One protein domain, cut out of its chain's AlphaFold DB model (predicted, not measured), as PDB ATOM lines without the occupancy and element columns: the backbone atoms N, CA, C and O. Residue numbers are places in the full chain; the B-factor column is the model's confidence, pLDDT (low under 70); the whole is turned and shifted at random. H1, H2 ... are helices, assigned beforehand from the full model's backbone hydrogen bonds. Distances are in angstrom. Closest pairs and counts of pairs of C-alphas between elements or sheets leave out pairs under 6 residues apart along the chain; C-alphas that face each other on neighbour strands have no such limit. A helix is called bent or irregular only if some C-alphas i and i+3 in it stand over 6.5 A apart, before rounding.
ATOM      1  N   GLU A  58     169.888 152.017 172.668       87.56
ATOM      2  CA  GLU A  58     169.744 153.482 172.739       87.56
ATOM      3  C   GLU A  58     168.441 153.932 173.429       87.56
ATOM      4  O   GLU A  58     168.324 155.072 173.885       87.56
ATOM      5  N   VAL A  59     167.444 153.042 173.511       90.50
ATOM      6  CA  VAL A  59     166.116 153.344 174.068       90.50
ATOM      7  C   VAL A  59     166.008 153.003 175.551       90.50
ATOM      8  O   VAL A  59     165.448 153.788 176.315       90.50
ATOM      9  N   CYS A  60     166.494 151.833 175.972       91.06
ATOM     10  CA  CYS A  60     166.315 151.352 177.347       91.06
ATOM     11  C   CYS A  60     167.620 151.126 178.121       91.06
ATOM     12  O   CYS A  60     167.548 150.816 179.307       91.06
ATOM     13  N   GLY A  61     168.788 151.268 177.486       88.62
ATOM     14  CA  GLY A  61     170.097 151.058 178.114       88.62
ATOM     15  C   GLY A  61     170.434 149.597 178.425       88.62
ATOM     16  O   GLY A  61     171.424 149.339 179.103       88.62
ATOM     17  N   TYR A  62     169.622 148.642 177.957       91.75
ATOM     18  CA  TYR A  62     169.887 147.209 178.115       91.75
ATOM     19  C   TYR A  62     171.143 146.831 177.333       91.75
ATOM     20  O   TYR A  62     171.245 147.191 176.159       91.75
ATOM     21  N   THR A  63     172.084 146.126 177.952       91.50
ATOM     22  CA  THR A  63     173.379 145.809 177.339       91.50
ATOM     23  C   THR A  63     173.386 144.436 176.671       91.50
ATOM     24  O   THR A  63     172.548 143.567 176.929       91.50
ATOM     25  N   VAL A  64     174.361 144.218 175.790       89.06
ATOM     26  CA  VAL A  64     174.632 142.891 175.222       89.06
ATOM     27  C   VAL A  64     175.000 141.878 176.312       89.06
ATOM     28  O   VAL A  64     174.650 140.705 176.186       89.06
ATOM     29  N   ASP A  65     175.675 142.305 177.378       89.69
ATOM     30  CA  ASP A  65     176.036 141.416 178.482       89.69
ATOM     31  C   ASP A  65     174.812 141.035 179.326       89.69
ATOM     32  O   ASP A  65     174.631 139.850 179.604       89.69
ATOM     33  N   ASP A  66     173.874 141.963 179.559       91.19
ATOM     34  CA  ASP A  66     172.576 141.639 180.176       91.19
ATOM     35  C   ASP A  66     171.824 140.565 179.369       91.19
ATOM     36  O   ASP A  66     171.216 139.647 179.931       91.19
ATOM     37  N   PHE A  67     171.874 140.638 178.032       91.19
ATOM     38  CA  PHE A  67     171.295 139.605 177.169       91.19
ATOM     39  C   PHE A  67     172.038 138.269 177.285       91.19
ATOM     40  O   PHE A  67     171.385 137.228 177.300       91.19
ATOM     41  N   LYS A  68     173.373 138.250 177.374       87.50
ATOM     42  CA  LYS A  68     174.129 136.994 177.534       87.50
ATOM     43  C   LYS A  68     173.825 136.300 178.861       87.50
ATOM     44  O   LYS A  68     173.777 135.072 178.886       87.50
ATOM     45  N   ASP A  69     173.595 137.071 179.918       90.25
ATOM     46  CA  ASP A  69     173.321 136.534 181.252       90.25
ATOM     47  C   ASP A  69     171.877 136.036 181.390       90.25
ATOM     48  O   ASP A  69     171.620 135.006 182.017       90.25
ATOM     49  N   THR A  70     170.919 136.744 180.785       91.81
ATOM     50  CA  THR A  70     169.481 136.457 180.950       91.81
ATOM     51  C   THR A  70     168.848 135.706 179.778       91.81
ATOM     52  O   THR A  70     167.802 135.083 179.946       91.81
ATOM     53  N   PHE A  71     169.444 135.779 178.585       88.75
ATOM     54  CA  PHE A  71     168.846 135.415 177.290       88.75
ATOM     55  C   PHE A  71     167.521 136.132 176.975       88.75
ATOM     56  O   PHE A  71     166.737 135.666 176.144       88.75
ATOM     57  N   LEU A  72     167.270 137.281 177.609       91.62
ATOM     58  CA  LEU A  72     166.076 138.103 177.416       91.62
ATOM     59  C   LEU A  72     166.436 139.457 176.806       91.62
ATOM     60  O   LEU A  72     167.510 139.998 177.052       91.62
ATOM     61  N   LEU A  73     165.514 140.012 176.019       92.50
ATOM     62  CA  LEU A  73     165.631 141.356 175.454       92.50
ATOM     63  C   LEU A  73     164.745 142.330 176.231       92.50
ATOM     64  O   LEU A  73     163.602 142.011 176.559       92.50
ATOM     65  N   GLY A  74     165.276 143.521 176.514       91.62
ATOM     66  CA  GLY A  74     164.636 144.480 177.417       91.62
ATOM     67  C   GLY A  74     163.475 145.279 176.814       91.62
ATOM     68  O   GLY A  74     162.510 145.579 177.511       91.62
ATOM     69  N   CYS A  75     163.536 145.650 175.531       95.06
ATOM     70  CA  CYS A  75     162.479 146.419 174.863       95.06
ATOM     71  C   CYS A  75     162.367 146.064 173.365       95.06
ATOM     72  O   CYS A  75     163.238 145.367 172.839       95.06
ATOM     73  N   PRO A  76     161.341 146.558 172.637       95.38
ATOM     74  CA  PRO A  76     161.181 146.277 171.208       95.38
ATOM     75  C   PRO A  76     162.398 146.665 170.359       95.38
ATOM     76  O   PRO A  76     162.769 145.924 169.453       95.38
ATOM     77  N   LYS A  77     163.068 147.780 170.683       94.62
ATOM     78  CA  LYS A  77     164.235 148.251 169.927       94.62
ATOM     79  C   LYS A  77     165.448 147.323 170.061       94.62
ATOM     80  O   LYS A  77     166.205 147.174 169.104       94.62
ATOM     81  N   CYS A  78     165.581 146.614 171.188       94.00
ATOM     82  CA  CYS A  78     166.663 145.648 171.394       94.00
ATOM     83  C   CYS A  78     166.658 144.525 170.341       94.00
ATOM     84  O   CYS A  78     167.721 144.022 169.993       94.00
ATOM     85  N   TYR A  79     165.492 144.148 169.797       91.75
ATOM     86  CA  TYR A  79     165.405 143.140 168.731       91.75
ATOM     87  C   TYR A  79     166.074 143.586 167.425       91.75
ATOM     88  O   TYR A  79     166.520 142.740 166.649       91.75
ATOM     89  N   GLU A  80     166.126 144.893 167.169       92.69
ATOM     90  CA  GLU A  80     166.762 145.463 165.982       92.69
ATOM     91  C   GLU A  80     168.261 145.656 166.210       92.69
ATOM     92  O   GLU A  80     169.071 145.173 165.422       92.69
ATOM     93  N   GLU A  81     168.626 146.329 167.303       91.50
ATOM     94  CA  GLU A  81     170.010 146.730 167.589       91.50
ATOM     95  C   GLU A  81     170.904 145.540 167.948       91.50
ATOM     96  O   GLU A  81     172.070 145.501 167.570       91.50
ATOM     97  N   MET A  82     170.353 144.523 168.617       91.44
ATOM     98  CA  MET A  82     171.105 143.334 169.034       91.44
ATOM     99  C   MET A  82     170.905 142.146 168.090       91.44
ATOM    100  O   MET A  82     171.293 141.022 168.417       91.44
ATOM    101  N   ARG A  83     170.298 142.360 166.914       91.75
ATOM    102  CA  ARG A  83     169.902 141.290 165.988       91.75
ATOM    103  C   ARG A  83     171.042 140.334 165.654       91.75
ATOM    104  O   ARG A  83     170.831 139.120 165.638       91.75
ATOM    105  N   ASP A  84     172.228 140.865 165.386       91.56
ATOM    106  CA  ASP A  84     173.385 140.065 164.983       91.56
ATOM    107  C   ASP A  84     173.893 139.201 166.139       91.56
ATOM    108  O   ASP A  84     174.144 138.004 165.967       91.56
ATOM    109  N   VAL A  85     173.936 139.768 167.348       90.94
ATOM    110  CA  VAL A  85     174.297 139.036 168.568       90.94
ATOM    111  C   VAL A  85     173.281 137.928 168.835       90.94
ATOM    112  O   VAL A  85     173.664 136.767 168.986       90.94
ATOM    113  N   VAL A  86     171.985 138.244 168.816       92.31
ATOM    114  CA  VAL A  86     170.904 137.271 169.035       92.31
ATOM    115  C   VAL A  86     170.966 136.150 167.994       92.31
ATOM    116  O   VAL A  86     170.901 134.974 168.348       92.31
ATOM    117  N   SER A  87     171.172 136.490 166.720       92.06
ATOM    118  CA  SER A  87     171.306 135.510 165.637       92.06
ATOM    119  C   SER A  87     172.531 134.614 165.834       92.06
ATOM    120  O   SER A  87     172.461 133.412 165.599       92.06
ATOM    121  N   SER A  88     173.656 135.153 166.306       91.69
ATOM    122  CA  SER A  88     174.839 134.334 166.601       91.69
ATOM    123  C   SER A  88     174.584 133.331 167.736       91.69
ATOM    124  O   SER A  88     174.987 132.168 167.650       91.69
ATOM    125  N   VAL A  89     173.842 133.746 168.769       91.62
ATOM    126  CA  VAL A  89     173.467 132.888 169.899       91.62
ATOM    127  C   VAL A  89     172.491 131.800 169.457       91.62
ATOM    128  O   VAL A  89     172.709 130.628 169.771       91.62
ATOM    129  N   ILE A  90     171.461 132.147 168.680       91.62
ATOM    130  CA  ILE A  90     170.501 131.177 168.136       91.62
ATOM    131  C   ILE A  90     171.224 130.135 167.282       91.62
ATOM    132  O   ILE A  90     171.043 128.939 167.516       91.62
ATOM    133  N   ALA A  91     172.090 130.559 166.355       92.69
ATOM    134  CA  ALA A  91     172.873 129.644 165.530       92.69
ATOM    135  C   ALA A  91     173.711 128.686 166.379       92.69
ATOM    136  O   ALA A  91     173.797 127.507 166.056       92.69
ATOM    137  N   ARG A  92     174.302 129.166 167.476       91.31
ATOM    138  CA  ARG A  92     175.120 128.340 168.368       91.31
ATOM    139  C   ARG A  92     174.293 127.326 169.161       91.31
ATOM    140  O   ARG A  92     174.722 126.189 169.315       91.31
ATOM    141  N   VAL A  93     173.130 127.727 169.673       89.69
ATOM    142  CA  VAL A  93     172.277 126.866 170.513       89.69
ATOM    143  C   VAL A  93     171.480 125.867 169.668       89.69
ATOM    144  O   VAL A  93     171.343 124.707 170.041       89.69
ATOM    145  N   GLN A  94     170.960 126.307 168.521       87.44
ATOM    146  CA  GLN A  94     170.065 125.526 167.656       87.44
ATOM    147  C   GLN A  94     170.767 124.934 166.424       87.44
ATOM    148  O   GLN A  94     170.134 124.228 165.640       87.44
ATOM    149  N   ASN A  95     172.061 125.213 166.229       87.94
ATOM    150  CA  ASN A  95     172.853 124.860 165.037       87.94
ATOM    151  C   ASN A  95     172.313 125.425 163.705       87.94
ATOM    152  O   ASN A  95     172.734 124.993 162.634       87.94
ATOM    153  N   ALA A  96     171.380 126.380 163.746       88.62
ATOM    154  CA  ALA A  96     170.836 127.071 162.581       88.62
ATOM    155  C   ALA A  96     170.062 128.326 163.009       88.62
ATOM    156  O   ALA A  96     169.456 128.349 164.075       88.62
ATOM    157  N   ASN A  97     170.003 129.329 162.128       90.31
ATOM    158  CA  ASN A  97     169.145 130.511 162.306       90.31
ATOM    159  C   ASN A  97     167.762 130.370 161.670       90.31
ATOM    160  O   ASN A  97     166.879 131.188 161.910       90.31
ATOM    161  N   VAL A  98     167.567 129.344 160.842       89.25
ATOM    162  CA  VAL A  98     166.317 129.118 160.119       89.25
ATOM    163  C   VAL A  98     165.902 127.673 160.313       89.25
ATOM    164  O   VAL A  98     166.631 126.746 159.954       89.25
ATOM    165  N   HIS A  99     164.705 127.473 160.862       84.88
ATOM    166  CA  HIS A  99     164.123 126.146 160.931       84.88
ATOM    167  C   HIS A  99     163.664 125.720 159.542       84.88
ATOM    168  O   HIS A  99     162.762 126.315 158.957       84.88
TER     169      HIS A  99
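This is residues 58 to 99 of the 108 residues of the protein "UvrB/UvrC protein" of Acidaminococcus sp. CAG:917 (UniProt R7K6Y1). The chain here makes a Z-like path: a short helix, H1, runs one way, the link after it folds back, and after the single turn of H2 the long helix H3 runs the same way as H1 again. H3 makes much of the length, with H1 near its first part only, and the last residues, 95 to 99, turn aside after its end and finish at the far end of the longest axis. The printed part has 42 residues with three named helices, in the order H1, H2, H3, and no named strand; the class is all helix. The whole is only just compact, close to loose, with a radius of gyration of the C-alphas of 10.5 A, and its elongated outline spans 30 by 19 by 11 A.

Begin at Glu 58, whose C-alpha is at (169.744, 153.482, 172.739), and go through residues 58 to 63 to the first helix. Find C-alpha 64 at (174.632, 142.891, 175.222); there H1 begins, residues 64 to 70, and it measures 10.0 A from first to last C-alpha. After residues 71 to 77 you come to H2, residues 78 to 81, only 5.2 A long. Past Met 82, H3 takes residues 83 to 94 and is the longest helix, 15.9 A from C-alpha 83 at (169.902, 141.290, 165.988) to C-alpha 94 at (170.065, 125.526, 167.656).

Look first at H1 and H3, which are close but not clearly touching, with 1 pair of C-alphas within 8 A. Their closest C-alphas are those of Val 64 and Val 85, 7.7 A apart. Their lines stand at a steep tilt of 38 degrees and they run the same way, with centres 12.6 A apart. H1 and H2 are apart, and a short link of 7 residues joins them. H2 and H3 meet only through their link, a tight one of 1 residue. On the backbone of H1 and H3, each O i to N i+4 pair is within hydrogen-bond range; H2, with 4 residues, is too short for such a pair, and its one O i to N i+3 pair is not within range. No named helix is bent or irregular.

The two C-alphas farthest apart in the domain are those of Gly 61 and His 99, at 30.8 A. From the first printed C-alpha, of Glu 58, to the last, of His 99, the distance is 30.3 A. The printed part has no cut, and no link between named helices is long. The mean pLDDT of the printed part is 90.9, and no printed residue is under 70.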